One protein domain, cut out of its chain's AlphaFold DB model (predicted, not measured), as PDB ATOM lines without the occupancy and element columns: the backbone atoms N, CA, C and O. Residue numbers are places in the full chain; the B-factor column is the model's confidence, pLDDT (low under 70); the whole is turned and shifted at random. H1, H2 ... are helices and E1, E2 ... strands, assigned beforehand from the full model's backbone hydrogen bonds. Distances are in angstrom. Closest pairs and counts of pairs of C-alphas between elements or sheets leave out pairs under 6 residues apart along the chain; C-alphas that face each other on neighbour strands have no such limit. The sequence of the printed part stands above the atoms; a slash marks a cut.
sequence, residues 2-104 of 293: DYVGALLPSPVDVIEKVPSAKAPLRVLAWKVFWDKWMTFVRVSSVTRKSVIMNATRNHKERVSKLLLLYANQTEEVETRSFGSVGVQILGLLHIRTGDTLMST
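Overview. This is residues 2 to 104 of the 293 residues of the protein "EFG_III domain-containing protein" of Phlebia centrifuga (UniProt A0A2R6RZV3). One strongly twisted antiparallel sheet of eight strands curls round into a small, loosely formed barrel that strand pairing does not fully close; E4, at one edge, runs on across two residues into E5, next to the other edge strand E6. Away from this body, residues 2 to 9, which hold the short helix H1, stick out at the first end of a long link. The printed part has 103 residues, with the named elements in the order H1, E1 to E8, and the sheet's order is E4, E3, E8, E1, E2, E7, E5, E6. The class is mostly strand, though under half of the residues are in named elements. The whole is compact, with a radius of gyration of the C-alphas of 14.0 A and spans of 40 by 33 by 24 A.

Along the chain. H1, residues 2 to 7, begins at C-alpha 2 (77.970, -79.204, 44.806) and is 8.7 A long. Residues 8 to 25 bear no named element. E1, residues 26 to 32, begins at C-alpha 26 (100.605, -62.201, 57.741) and is 17.2 A long; E2, residues 38 to 43, is 14.8 A. E3 is residues 51 to 54 and E4 residues 60 to 62. E5, residues 65 to 70, is 16.0 A long; E6 is residues 73 to 76. E7, residues 85 to 90, is 15.4 A long. E8, residues 100 to 103, ends at C-alpha 103 (103.199, -56.802, 61.339).

Arrangement. H1 is not on the sheet, and its O i to N i+4 pairs are within hydrogen-bond range. E1 and E2 form a hairpin, antiparallel at 145 degrees, with N 28 and O 42 at 3.0 A. On the other side of E1 is E8, with N 101 and O 27 at 2.8 A. E3 neighbours E8, with N 53 and O 102 at 2.8 A, and forms a hairpin with edge strand E4, with N 61 and O 52 at 2.8 A. E4 runs on into E5 at 64 degrees. E2 neighbours E7, with N 89 and O 39 at 2.9 A; E7 neighbours E5, with N 88 and O 67 at 2.8 A. E5 and edge strand E6 form a hairpin, with N 73 and O 70 at 2.7 A. Residues 46 to 47 pair with residues 79 to 80, antiparallel.

Size, cuts and confidence. The C-alphas farthest apart, those of Asp 2 and Asn 58, are 43.4 A apart. The printed part has no cut, and the link from H1 to E1 is long. Mean pLDDT of the printed part is 79.8; it is under 70 at residues 16 to 24, 35 to 36, 81 and 83 to 87.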
ATOM      1  N   ASP A   2      77.956 -78.342  43.610       82.69
ATOM      2  CA  ASP A   2      77.970 -79.204  44.806       82.69
ATOM      3  C   ASP A   2      79.273 -80.001  44.986       82.69
ATOM      4  O   ASP A   2      79.828 -80.048  46.081       82.69
ATOM      5  N   TYR A   3      79.847 -80.518  43.895       88.06
ATOM      6  CA  TYR A   3      81.147 -81.203  43.923       88.06
ATOM      7  C   TYR A   3      82.318 -80.305  44.345       88.06
ATOM      8  O   TYR A   3      83.283 -80.797  44.916       88.06
ATOM      9  N   VAL A   4      82.241 -78.993  44.099       87.69
ATOM     10  CA  VAL A   4      83.283 -78.039  44.508       87.69
ATOM     11  C   VAL A   4      83.299 -77.917  46.029       87.69
ATOM     12  O   VAL A   4      84.367 -77.970  46.626       87.69
ATOM     13  N   GLY A   5      82.122 -77.814  46.656       83.12
ATOM     14  CA  GLY A   5      82.001 -77.757  48.114       83.12
ATOM     15  C   GLY A   5      82.305 -79.086  48.811       83.12
ATOM     16  O   GLY A   5      82.722 -79.076  49.962       83.12
ATOM     17  N   ALA A   6      82.112 -80.213  48.120       85.75
ATOM     18  CA  ALA A   6      82.362 -81.542  48.674       85.75
ATOM     19  C   ALA A   6      83.819 -82.019  48.529       85.75
ATOM     20  O   ALA A   6      84.290 -82.766  49.381       85.75
ATOM     21  N   LEU A   7      84.514 -81.643  47.447       89.56
ATOM     22  CA  LEU A   7      85.828 -82.207  47.104       89.56
ATOM     23  C   LEU A   7      86.998 -81.238  47.287       89.56
ATOM     24  O   LEU A   7      88.124 -81.699  47.468       89.56
ATOM     25  N   LEU A   8      86.780 -79.919  47.201       89.25
ATOM     26  CA  LEU A   8      87.875 -78.973  47.405       89.25
ATOM     27  C   LEU A   8      88.115 -78.734  48.898       89.25
ATOM     28  O   LEU A   8      87.157 -78.536  49.645       89.25
ATOM     29  N   PRO A   9      89.386 -78.692  49.332       87.88
ATOM     30  CA  PRO A   9      89.714 -78.439  50.723       87.88
ATOM     31  C   PRO A   9      89.333 -77.011  51.112       87.88
ATOM     32  O   PRO A   9      89.599 -76.048  50.381       87.88
ATOM     33  N   SER A  10      88.753 -76.862  52.298       82.75
ATOM     34  CA  SER A  10      88.543 -75.549  52.887       82.75
ATOM     35  C   SER A  10      89.880 -74.978  53.388       82.75
ATOM     36  O   SER A  10      90.823 -75.724  53.667       82.75
ATOM     37  N   PRO A  11      90.002 -73.650  53.571       78.25
ATOM     38  CA  PRO A  11      91.203 -73.053  54.159       78.25
ATOM     39  C   PRO A  11      91.567 -73.603  55.548       78.25
ATOM     40  O   PRO A  11      92.716 -73.462  55.963       78.25
ATOM     41  N   VAL A  12      90.601 -74.195  56.257       78.19
ATOM     42  CA  VAL A  12      90.796 -74.833  57.564       78.19
ATOM     43  C   VAL A  12      91.492 -76.188  57.414       78.19
ATOM     44  O   VAL A  12      92.331 -76.520  58.241       78.19
ATOM     45  N   ASP A  13      91.229 -76.919  56.330       81.06
ATOM     46  CA  ASP A  13      91.788 -78.260  56.097       81.06
ATOM     47  C   ASP A  13      93.251 -78.217  55.635       81.06
ATOM     48  O   ASP A  13      94.003 -79.168  55.816       81.06
ATOM     49  N   VAL A  14      93.670 -77.101  55.029       76.31
ATOM     50  CA  VAL A  14      95.031 -76.922  54.490       76.31
ATOM     51  C   VAL A  14      96.037 -76.521  55.575       76.31
ATOM     52  O   VAL A  14      97.243 -76.661  55.383       76.31
ATOM     53  N   ILE A  15      95.574 -75.961  56.695       70.44
ATOM     54  CA  ILE A  15      96.442 -75.299  57.670       70.44
ATOM     55  C   ILE A  15      96.360 -76.027  59.009       70.44
ATOM     56  O   ILE A  15      95.325 -76.024  59.662       70.44
ATOM     57  N   GLU A  16      97.492 -76.573  59.462       59.31
ATOM     58  CA  GLU A  16      97.596 -77.331  60.721       59.31
ATOM     59  C   GLU A  16      97.230 -76.505  61.970       59.31
ATOM     60  O   GLU A  16      96.877 -77.055  63.011       59.31
ATOM     61  N   LYS A  17      97.305 -75.169  61.885       58.44
ATOM     62  CA  LYS A  17      96.983 -74.258  62.988       58.44
ATOM     63  C   LYS A  17      96.219 -73.037  62.493       58.44
ATOM     64  O   LYS A  17      96.810 -72.113  61.936       58.44
ATOM     65  N   VAL A  18      94.909 -73.012  62.733       60.88
ATOM     66  CA  VAL A  18      94.065 -71.853  62.414       60.88
ATOM     67  C   VAL A  18      94.585 -70.641  63.197       60.88
ATOM     68  O   VAL A  18      94.599 -70.669  64.434       60.88
ATOM     69  N   PRO A  19      95.040 -69.572  62.525       63.06
ATOM     70  CA  PRO A  19      95.462 -68.376  63.224       63.06
ATOM     71  C   PRO A  19      94.246 -67.760  63.921       63.06
ATOM     72  O   PRO A  19      93.241 -67.421  63.299       63.06
ATOM     73  N   SER A  20      94.349 -67.629  65.244       62.88
ATOM     74  CA  SER A  20      93.419 -66.849  66.065       62.88
ATOM     75  C   SER A  20      93.257 -65.438  65.489       62.88
ATOM     76  O   SER A  20      94.191 -64.898  64.899       62.88
ATOM     77  N   ALA A  21      92.117 -64.783  65.728       60.88
ATOM     78  CA  ALA A  21      91.902 -63.383  65.343       60.88
ATOM     79  C   ALA A  21      93.012 -62.426  65.844       60.88
ATOM     80  O   ALA A  21      93.218 -61.363  65.263       60.88
ATOM     81  N   LYS A  22      93.755 -62.818  66.895       62.91
ATOM     82  CA  LYS A  22      94.898 -62.084  67.472       62.91
ATOM     83  C   LYS A  22      96.276 -62.525  66.951       62.91
ATOM     84  O   LYS A  22      97.291 -62.073  67.479       62.91
ATOM     85  N   ALA A  23      96.337 -63.433  65.983       66.12
ATOM     86  CA  ALA A  23      97.593 -63.892  65.402       66.12
ATOM     87  C   ALA A  23      98.353 -62.731  64.730       66.12
ATOM     88  O   ALA A  23      97.725 -61.768  64.272       66.12
ATOM     89  N   PRO A  24      99.697 -62.802  64.660       68.88
ATOM     90  CA  PRO A  24     100.482 -61.795  63.963       68.88
ATOM     91  C   PRO A  24     100.006 -61.672  62.513       68.88
ATOM     92  O   PRO A  24      99.797 -62.668  61.819       68.88
ATOM     93  N   LEU A  25      99.817 -60.428  62.078       76.06
ATOM     94  CA  LEU A  25      99.393 -60.106  60.724       76.06
ATOM     95  C   LEU A  25     100.383 -60.709  59.725       76.06
ATOM     96  O   LEU A  25     101.559 -60.353  59.745       76.06
ATOM     97  N   ARG A  26      99.886 -61.606  58.871       78.19
ATOM     98  CA  ARG A  26     100.605 -62.201  57.741       78.19
ATOM     99  C   ARG A  26      99.712 -62.210  56.516       78.19
ATOM    100  O   ARG A  26      98.553 -62.639  56.564       78.19
ATOM    101  N   VAL A  27     100.250 -61.669  55.440       81.94
ATOM    102  CA  VAL A  27      99.466 -61.201  54.312       81.94
ATOM    103  C   VAL A  27     100.297 -61.396  53.044       81.94
ATOM    104  O   VAL A  27     101.386 -60.849  52.945       81.94
ATOM    105  N   LEU A  28      99.809 -62.178  52.080       85.56
ATOM    106  CA  LEU A  28     100.523 -62.445  50.825       85.56
ATOM    107  C   LEU A  28      99.922 -61.614  49.692       85.56
ATOM    108  O   LEU A  28      98.738 -61.772  49.379       85.56
ATOM    109  N   ALA A  29     100.729 -60.767  49.058       88.06
ATOM    110  CA  ALA A  29     100.337 -60.053  47.849       88.06
ATOM    111  C   ALA A  29     100.539 -60.965  46.634       88.06
ATOM    112  O   ALA A  29     101.666 -61.302  46.295       88.06
ATOM    113  N   TRP A  30      99.459 -61.379  45.972       86.69
ATOM    114  CA  TRP A  30      99.548 -62.343  44.864       86.69
ATOM    115  C   TRP A  30      99.278 -61.727  43.492       86.69
ATOM    116  O   TRP A  30      99.620 -62.335  42.482       86.69
ATOM    117  N   LYS A  31      98.670 -60.538  43.429       87.94
ATOM    118  CA  LYS A  31      98.473 -59.823  42.166       87.94
ATOM    119  C   LYS A  31      98.453 -58.320  42.389       87.94
ATOM    120  O   LYS A  31      97.668 -57.817  43.186       87.94
ATOM    121  N   VAL A  32      99.310 -57.604  41.674       88.81
ATOM    122  CA  VAL A  32      99.418 -56.141  41.725       88.81
ATOM    123  C   VAL A  32      98.988 -55.567  40.380       88.81
ATOM    124  O   VAL A  32      99.394 -56.071  39.335       88.81
ATOM    125  N   PHE A  33      98.178 -54.512  40.408       85.62
ATOM    126  CA  PHE A  33      97.816 -53.724  39.230       85.62
ATOM    127  C   PHE A  33      98.566 -52.393  39.229       85.62
ATOM    128  O   PHE A  33      98.726 -51.772  40.282       85.62
ATOM    129  N   TRP A  34      98.984 -51.947  38.044       77.00
ATOM    130  CA  TRP A  34      99.741 -50.705  37.878       77.00
ATOM    131  C   TRP A  34      98.840 -49.455  37.866       77.00
ATOM    132  O   TRP A  34      99.148 -48.502  38.567       77.00
ATOM    133  N   ASP A  35      97.694 -49.493  37.175       68.81
ATOM    134  CA  ASP A  35      96.841 -48.315  36.905       68.81
ATOM    135  C   ASP A  35      96.223 -47.677  38.168       68.81
ATOM    136  O   ASP A  35      96.130 -46.462  38.308       68.81
ATOM    137  N   LYS A  36      95.823 -48.493  39.149       65.06
ATOM    138  CA  LYS A  36      95.042 -48.026  40.314       65.06
ATOM    139  C   LYS A  36      95.715 -48.277  41.666       65.06
ATOM    140  O   LYS A  36      95.053 -48.192  42.702       65.06
ATOM    141  N   TRP A  37      97.002 -48.649  41.675       70.31
ATOM    142  CA  TRP A  37      97.736 -49.125  42.866       70.31
ATOM    143  C   TRP A  37      96.926 -50.132  43.703       70.31
ATOM    144  O   TRP A  37      96.895 -50.091  44.938       70.31
ATOM    145  N   MET A  38      96.217 -51.024  43.007       81.44
ATOM    146  CA  MET A  38      95.359 -52.038  43.609       81.44
ATOM    147  C   MET A  38      96.177 -53.305  43.790       81.44
ATOM    148  O   MET A  38      96.681 -53.868  42.818       81.44
ATOM    149  N   THR A  39      96.295 -53.773  45.029       86.88
ATOM    150  CA  THR A  39      96.965 -55.044  45.316       86.88
ATOM    151  C   THR A  39      95.961 -56.043  45.851       86.88
ATOM    152  O   THR A  39      95.264 -55.778  46.829       86.88
ATOM    153  N   PHE A  40      95.907 -57.198  45.207       88.25
ATOM    154  CA  PHE A  40      95.140 -58.350  45.632       88.25
ATOM    155  C   PHE A  40      95.960 -59.190  46.578       88.25
ATOM    156  O   PHE A  40      97.125 -59.526  46.338       88.25
ATOM    157  N   VAL A  41      95.298 -59.543  47.664       86.31
ATOM    158  CA  VAL A  41      95.970 -60.075  48.818       86.31
ATOM    159  C   VAL A  41      95.205 -61.268  49.368       86.31
ATOM    160  O   VAL A  41      93.971 -61.284  49.414       86.31
ATOM    161  N   ARG A  42      95.958 -62.278  49.803       83.88
ATOM    162  CA  ARG A  42      95.465 -63.369  50.639       83.88
ATOM    163  C   ARG A  42      95.796 -63.043  52.091       83.88
ATOM    164  O   ARG A  42      96.966 -62.913  52.452       83.88
ATOM    165  N   VAL A  43      94.762 -62.862  52.905       76.06
ATOM    166  CA  VAL A  43      94.883 -62.310  54.259       76.06
ATOM    167  C   VAL A  43      94.716 -63.403  55.312       76.06
ATOM    168  O   VAL A  43      93.782 -64.201  55.238       76.06
ATOM    169  N   SER A  44      95.581 -63.384  56.334       71.50
ATOM    170  CA  SER A  44      95.350 -64.135  57.579       71.50
ATOM    171  C   SER A  44      94.658 -63.291  58.657       71.50
ATOM    172  O   SER A  44      93.731 -63.760  59.299       71.50
ATOM    173  N   SER A  45      95.058 -62.036  58.859       73.69
ATOM    174  CA  SER A  45      94.327 -61.066  59.691       73.69
ATOM    175  C   SER A  45      94.802 -59.667  59.309       73.69
ATOM    176  O   SER A  45      96.010 -59.439  59.320       73.69
ATOM    177  N   VAL A  46      93.905 -58.756  58.913       76.00
ATOM    178  CA  VAL A  46      94.250 -57.354  58.596       76.00
ATOM    179  C   VAL A  46      93.174 -56.390  59.065       76.00
ATOM    180  O   VAL A  46      91.977 -56.634  58.904       76.00
ATOM    181  N   THR A  47      93.619 -55.255  59.594       79.69
ATOM    182  CA  THR A  47      92.767 -54.138  60.002       79.69
ATOM    183  C   THR A  47      93.080 -52.928  59.129       79.69
ATOM    184  O   THR A  47      94.234 -52.661  58.790       79.69
ATOM    185  N   ARG A  48      92.056 -52.168  58.748       80.19
ATOM    186  CA  ARG A  48      92.205 -50.922  57.990       80.19
ATOM    187  C   ARG A  48      93.102 -49.936  58.753       80.19
ATOM    188  O   ARG A  48      93.104 -49.911  59.980       80.19
ATOM    189  N   LYS A  49      93.856 -49.093  58.036       81.12
ATOM    190  CA  LYS A  49      94.803 -48.104  58.599       81.12
ATOM    191  C   LYS A  49      95.993 -48.694  59.366       81.12
ATOM    192  O   LYS A  49      96.772 -47.911  59.914       81.12
ATOM    193  N   SER A  50      96.187 -50.016  59.377       82.31
ATOM    194  CA  SER A  50      97.375 -50.624  59.980       82.31
ATOM    195  C   SER A  50      98.638 -50.318  59.170       82.31
ATOM    196  O   SER A  50      98.602 -50.266  57.936       82.31
ATOM    197  N   VAL A  51      99.760 -50.171  59.870       85.75
ATOM    198  CA  VAL A  51     101.093 -50.129  59.258       85.75
ATOM    199  C   VAL A  51     101.614 -51.557  59.152       85.75
ATOM    200  O   VAL A  51     101.690 -52.274  60.151       85.75
ATOM    201  N   ILE A  52     101.964 -51.954  57.937       86.56
ATOM    202  CA  ILE A  52     102.484 -53.276  57.600       86.56
ATOM    203  C   ILE A  52     103.915 -53.141  57.086       86.56
ATOM    204  O   ILE A  52     104.307 -52.112  56.541       86.56
ATOM    205  N   MET A  53     104.718 -54.170  57.294       86.50
ATOM    206  CA  MET A  53     106.104 -54.235  56.858       86.50
ATOM    207  C   MET A  53     106.228 -55.293  55.771       86.50
ATOM    208  O   MET A  53     105.815 -56.434  55.966       86.50
ATOM    209  N   ASN A  54     106.805 -54.928  54.634       86.94
ATOM    210  CA  ASN A  54     107.210 -55.885  53.618       86.94
ATOM    211  C   ASN A  54     108.425 -56.659  54.142       86.94
ATOM    212  O   ASN A  54     109.468 -56.064  54.412       86.94
ATOM    213  N   ALA A  55     108.275 -57.969  54.309       82.75
ATOM    214  CA  ALA A  55     109.314 -58.835  54.849       82.75
ATOM    215  C   ALA A  55     110.492 -58.996  53.881       82.75
ATOM    216  O   ALA A  55     111.649 -58.972  54.296       82.75
ATOM    217  N   THR A  56     110.183 -59.095  52.587       78.19
ATOM    218  CA  THR A  56     111.145 -59.322  51.506       78.19
ATOM    219  C   THR A  56     112.016 -58.091  51.266       78.19
ATOM    220  O   THR A  56     113.221 -58.205  51.060       78.19
ATOM    221  N   ARG A  57     111.419 -56.892  51.311       77.12
ATOM    222  CA  ARG A  57     112.108 -55.624  51.001       77.12
ATOM    223  C   ARG A  57     112.400 -54.731  52.204       77.12
ATOM    224  O   ARG A  57     112.978 -53.664  52.035       77.12
ATOM    225  N   ASN A  58     111.987 -55.131  53.407       82.12
ATOM    226  CA  ASN A  58     112.097 -54.343  54.642       82.12
ATOM    227  C   ASN A  58     111.500 -52.919  54.554       82.12
ATOM    228  O   ASN A  58     111.920 -52.020  55.282       82.12
ATOM    229  N   HIS A  59     110.498 -52.700  53.699       85.31
ATOM    230  CA  HIS A  59     109.842 -51.399  53.541       85.31
ATOM    231  C   HIS A  59     108.534 -51.336  54.341       85.31
ATOM    232  O   HIS A  59     107.770 -52.303  54.368       85.31
ATOM    233  N   LYS A  60     108.255 -50.208  55.004       87.88
ATOM    234  CA  LYS A  60     107.004 -50.003  55.752       87.88
ATOM    235  C   LYS A  60     105.956 -49.361  54.854       87.88
ATOM    236  O   LYS A  60     106.226 -48.364  54.194       87.88
ATOM    237  N   GLU A  61     104.749 -49.904  54.868       87.06
ATOM    238  CA  GLU A  61     103.622 -49.407  54.088       87.06
ATOM    239  C   GLU A  61     102.371 -49.267  54.949       87.06
ATOM    240  O   GLU A  61     102.224 -49.905  55.995       87.06
ATOM    241  N   ARG A  62     101.456 -48.398  54.521       86.44
ATOM    242  CA  ARG A  62     100.215 -48.128  55.242       86.44
ATOM    243  C   ARG A  62      99.019 -48.542  54.401       86.44
ATOM    244  O   ARG A  62      98.855 -48.095  53.274       86.44
ATOM    245  N   VAL A  63      98.151 -49.350  54.997       85.94
ATOM    246  CA  VAL A  63      96.879 -49.767  54.401       85.94
ATOM    247  C   VAL A  63      95.901 -48.592  54.434       85.94
ATOM    248  O   VAL A  63      95.437 -48.218  55.512       85.94
ATOM    249  N   SER A  64      95.553 -48.013  53.283       86.19
ATOM    250  CA  SER A  64      94.600 -46.893  53.233       86.19
ATOM    251  C   SER A  64      93.154 -47.384  53.280       86.19
ATOM    252  O   SER A  64      92.385 -47.000  54.166       86.19
ATOM    253  N   LYS A  65      92.793 -48.267  52.347       85.25
ATOM    254  CA  LYS A  65      91.449 -48.847  52.229       85.25
ATOM    255  C   LYS A  65      91.536 -50.349  52.006       85.25
ATOM    256  O   LYS A  65      92.468 -50.817  51.352       85.25
ATOM    257  N   LEU A  66      90.556 -51.066  52.546       86.75
ATOM    258  CA  LEU A  66      90.340 -52.487  52.303       86.75
ATOM    259  C   LEU A  66      89.016 -52.628  51.560       86.75
ATOM    260  O   LEU A  66      87.975 -52.225  52.074       86.75
ATOM    261  N   LEU A  67      89.073 -53.174  50.355       86.44
ATOM    262  CA  LEU A  67      87.923 -53.374  49.486       86.44
ATOM    263  C   LEU A  67      87.737 -54.870  49.255       86.44
ATOM    264  O   LEU A  67      88.711 -55.603  49.087       86.44
ATOM    265  N   LEU A  68      86.494 -55.320  49.244       86.38
ATOM    266  CA  LEU A  68      86.120 -56.666  48.852       86.38
ATOM    267  C   LEU A  68      85.324 -56.581  47.554       86.38
ATOM    268  O   LEU A  68      84.391 -55.788  47.429       86.38
ATOM    269  N   LEU A  69      85.751 -57.360  46.566       85.06
ATOM    270  CA  LEU A  69      85.176 -57.344  45.227       85.06
ATOM    271  C   LEU A  69      84.207 -58.516  45.079       85.06
ATOM    272  O   LEU A  69      84.627 -59.671  45.039       85.06
ATOM    273  N   TYR A  70      82.918 -58.218  44.963       84.88
ATOM    274  CA  TYR A  70      81.889 -59.184  44.596       84.88
ATOM    275  C   TYR A  70      81.518 -58.985  43.139       84.88
ATOM    276  O   TYR A  70      80.676 -58.148  42.866       84.88
ATOM    277  N   ALA A  71      82.090 -59.747  42.207       86.06
ATOM    278  CA  ALA A  71      81.746 -59.704  40.778       86.06
ATOM    279  C   ALA A  71      81.626 -58.277  40.177       86.06
ATOM    280  O   ALA A  71      82.595 -57.776  39.615       86.06
ATOM    281  N   ASN A  72      80.460 -57.627  40.289       89.12
ATOM    282  CA  ASN A  72      80.170 -56.261  39.846       89.12
ATOM    283  C   ASN A  72      80.175 -55.172  40.947       89.12
ATOM    284  O   ASN A  72      80.137 -53.991  40.613       89.12
ATOM    285  N   GLN A  73      80.184 -55.525  42.234       87.38
ATOM    286  CA  GLN A  73      80.093 -54.605  43.371       87.38
ATOM    287  C   GLN A  73      81.381 -54.587  44.200       87.38
ATOM    288  O   GLN A  73      82.050 -55.605  44.382       87.38
ATOM    289  N   THR A  74      81.714 -53.416  44.741       85.94
ATOM    290  CA  THR A  74      82.876 -53.216  45.616       85.94
ATOM    291  C   THR A  74      82.417 -52.746  46.993       85.94
ATOM    292  O   THR A  74      81.809 -51.683  47.097       85.94
ATOM    293  N   GLU A  75      82.726 -53.503  48.044       88.25
ATOM    294  CA  GLU A  75      82.374 -53.175  49.432       88.25
ATOM    295  C   GLU A  75      83.630 -52.776  50.224       88.25
ATOM    296  O   GLU A  75      84.621 -53.508  50.231       88.25
ATOM    297  N   GLU A  76      83.617 -51.624  50.901       87.50
ATOM    298  CA  GLU A  76      84.708 -51.223  51.803       87.50
ATOM    299  C   GLU A  76      84.506 -51.842  53.191       87.50
ATOM    300  O   GLU A  76      83.426 -51.752  53.766       87.50
ATOM    301  N   VAL A  77      85.555 -52.457  53.743       85.38
ATOM    302  CA  VAL A  77      85.477 -53.194  55.013       85.38
ATOM    303  C   VAL A  77      86.541 -52.702  55.994       85.38
ATOM    304  O   VAL A  77      87.639 -52.310  55.607       85.38
ATOM    305  N   GLU A  78      86.244 -52.730  57.294       82.88
ATOM    306  CA  GLU A  78      87.166 -52.245  58.329       82.88
ATOM    307  C   GLU A  78      88.207 -53.272  58.783       82.88
ATOM    308  O   GLU A  78      89.357 -52.919  59.034       82.88
ATOM    309  N   THR A  79      87.831 -54.542  58.913       78.62
ATOM    310  CA  THR A  79      88.727 -55.630  59.332       78.62
ATOM    311  C   THR A  79      88.360 -56.901  58.585       78.62
ATOM    312  O   THR A  79      87.185 -57.150  58.318       78.62
ATOM    313  N   ARG A  80      89.362 -57.721  58.253       77.75
ATOM    314  CA  ARG A  80      89.143 -59.052  57.685       77.75
ATOM    315  C   ARG A  80      89.940 -60.119  58.418       77.75
ATOM    316  O   ARG A  80      91.140 -59.979  58.653       77.75
ATOM    317  N   SER A  81      89.215 -61.182  58.747       69.56
ATOM    318  CA  SER A  81      89.697 -62.388  59.408       69.56
ATOM    319  C   SER A  81      90.304 -63.374  58.406       69.56
ATOM    320  O   SER A  81      90.201 -63.209  57.187       69.56
ATOM    321  N   PHE A  82      90.907 -64.428  58.945       70.06
ATOM    322  CA  PHE A  82      91.566 -65.501  58.211       70.06
ATOM    323  C   PHE A  82      90.687 -66.160  57.142       70.06
ATOM    324  O   PHE A  82      89.477 -66.300  57.304       70.06
ATOM    325  N   GLY A  83      91.324 -66.593  56.050       65.38
ATOM    326  CA  GLY A  83      90.697 -67.417  55.013       65.38
ATOM    327  C   GLY A  83      89.991 -66.633  53.907       65.38
ATOM    328  O   GLY A  83      89.566 -67.228  52.921       65.38
ATOM    329  N   SER A  84      89.917 -65.302  54.014       67.50
ATOM    330  CA  SER A  84      89.345 -64.458  52.962       67.50
ATOM    331  C   SER A  84      90.362 -64.225  51.837       67.50
ATOM    332  O   SER A  84      91.429 -63.638  52.044       67.50
ATOM    333  N   VAL A  85      90.019 -64.674  50.630       67.38
ATOM    334  CA  VAL A  85      90.735 -64.357  49.385       67.38
ATOM    335  C   VAL A  85      90.027 -63.180  48.713       67.38
ATOM    336  O   VAL A  85      88.804 -63.109  48.732       67.38
ATOM    337  N   GLY A  86      90.786 -62.255  48.120       62.81
ATOM    338  CA  GLY A  86      90.201 -61.153  47.345       62.81
ATOM    339  C   GLY A  86      89.996 -59.861  48.131       62.81
ATOM    340  O   GLY A  86      89.206 -59.015  47.720       62.81
ATOM    341  N   VAL A  87      90.728 -59.680  49.236       69.62
ATOM    342  CA  VAL A  87      90.854 -58.356  49.848       69.62
ATOM    343  C   VAL A  87      91.794 -57.538  48.974       69.62
ATOM    344  O   VAL A  87      92.967 -57.874  48.800       69.62
ATOM    345  N   GLN A  88      91.259 -56.472  48.409       74.00
ATOM    346  CA  GLN A  88      92.023 -55.473  47.701       74.00
ATOM    347  C   GLN A  88      92.481 -54.412  48.695       74.00
ATOM    348  O   GLN A  88      91.681 -53.795  49.399       74.00
ATOM    349  N   ILE A  89      93.785 -54.178  48.721       76.56
ATOM    350  CA  ILE A  89      94.389 -53.110  49.502       76.56
ATOM    351  C   ILE A  89      94.746 -51.968  48.560       76.56
ATOM    352  O   ILE A  89      95.445 -52.168  47.564       76.56
ATOM    353  N   LEU A  90      94.265 -50.771  48.889       77.94
ATOM    354  CA  LEU A  90      94.642 -49.533  48.213       77.94
ATOM    355  C   LEU A  90      95.722 -48.801  49.022       77.94
ATOM    356  O   LEU A  90      95.634 -48.739  50.254       77.94
ATOM    357  N   GLY A  91      96.687 -48.190  48.330       72.12
ATOM    358  CA  GLY A  91      97.722 -47.339  48.940       72.12
ATOM    359  C   GLY A  91      99.083 -48.009  49.143       72.12
ATOM    360  O   GLY A  91      99.920 -47.478  49.866       72.12
ATOM    361  N   LEU A  92      99.303 -49.161  48.512       80.50
ATOM    362  CA  LEU A  92     100.568 -49.882  48.559       80.50
ATOM    363  C   LEU A  92     101.453 -49.464  47.384       80.50
ATOM    364  O   LEU A  92     101.073 -49.642  46.223       80.50
ATOM    365  N   LEU A  93     102.626 -48.901  47.669       79.56
ATOM    366  CA  LEU A  93     103.472 -48.250  46.660       79.56
ATOM    367  C   LEU A  93     104.671 -49.090  46.215       79.56
ATOM    368  O   LEU A  93     105.032 -49.003  45.048       79.56
ATOM    369  N   HIS A  94     105.255 -49.925  47.075       83.44
ATOM    370  CA  HIS A  94     106.490 -50.663  46.765       83.44
ATOM    371  C   HIS A  94     106.303 -52.186  46.788       83.44
ATOM    372  O   HIS A  94     107.269 -52.943  46.704       83.44
ATOM    373  N   ILE A  95     105.058 -52.655  46.877       87.56
ATOM    374  CA  ILE A  95     104.734 -54.085  46.915       87.56
ATOM    375  C   ILE A  95     104.712 -54.693  45.522       87.56
ATOM    376  O   ILE A  95     104.017 -54.188  44.643       87.56
ATOM    377  N   ARG A  96     105.426 -55.805  45.344       87.44
ATOM    378  CA  ARG A  96     105.418 -56.640  44.134       87.44
ATOM    379  C   ARG A  96     104.560 -57.882  44.346       87.44
ATOM    380  O   ARG A  96     104.350 -58.331  45.471       87.44
ATOM    381  N   THR A  97     104.096 -58.454  43.244       88.81
ATOM    382  CA  THR A  97     103.518 -59.799  43.227       88.81
ATOM    383  C   THR A  97     104.486 -60.820  43.843       88.81
ATOM    384  O   THR A  97     105.633 -60.927  43.421       88.81
ATOM    385  N   GLY A  98     104.017 -61.576  44.835       85.62
ATOM    386  CA  GLY A  98     104.800 -62.558  45.589       85.62
ATOM    387  C   GLY A  98     105.350 -62.044  46.924       85.62
ATOM    388  O   GLY A  98     105.832 -62.849  47.720       85.62
ATOM    389  N   ASP A  99     105.253 -60.743  47.216       86.12
ATOM    390  CA  ASP A  99     105.751 -60.195  48.480       86.12
ATOM    391  C   ASP A  99     104.883 -60.629  49.671       86.12
ATOM    392  O   ASP A  99     103.646 -60.627  49.620       86.12
ATOM    393  N   THR A 100     105.547 -60.937  50.787       85.56
ATOM    394  CA  THR A 100     104.882 -61.213  52.065       85.56
ATOM    395  C   THR A 100     104.936 -59.986  52.968       85.56
ATOM    396  O   THR A 100     105.990 -59.390  53.200       85.56
ATOM    397  N   LEU A 101     103.776 -59.601  53.489       84.31
ATOM    398  CA  LEU A 101     103.567 -58.451  54.355       84.31
ATOM    399  C   LEU A 101     103.245 -58.935  55.761       84.31
ATOM    400  O   LEU A 101     102.447 -59.857  55.958       84.31
ATOM    401  N   MET A 102     103.866 -58.295  56.738       84.25
ATOM    402  CA  MET A 102     103.850 -58.723  58.128       84.25
ATOM    403  C   MET A 102     103.597 -57.546  59.058       84.25
ATOM    404  O   MET A 102     103.734 -56.380  58.678       84.25
ATOM    405  N   SER A 103     103.224 -57.833  60.301       82.06
ATOM    406  CA  SER A 103     103.199 -56.802  61.339       82.06
ATOM    407  C   SER A 103     104.601 -56.233  61.580       82.06
ATOM    408  O   SER A 103     105.606 -56.917  61.414       82.06
ATOM    409  N   THR A 104     104.684 -54.978  62.034       72.19
ATOM    410  CA  THR A 104     105.975 -54.330  62.354       72.19
ATOM    411  C   THR A 104     106.705 -55.021  63.520       72.19
ATOM    412  O   THR A 104     107.915 -54.868  63.675       72.19
TER     413      THR A 104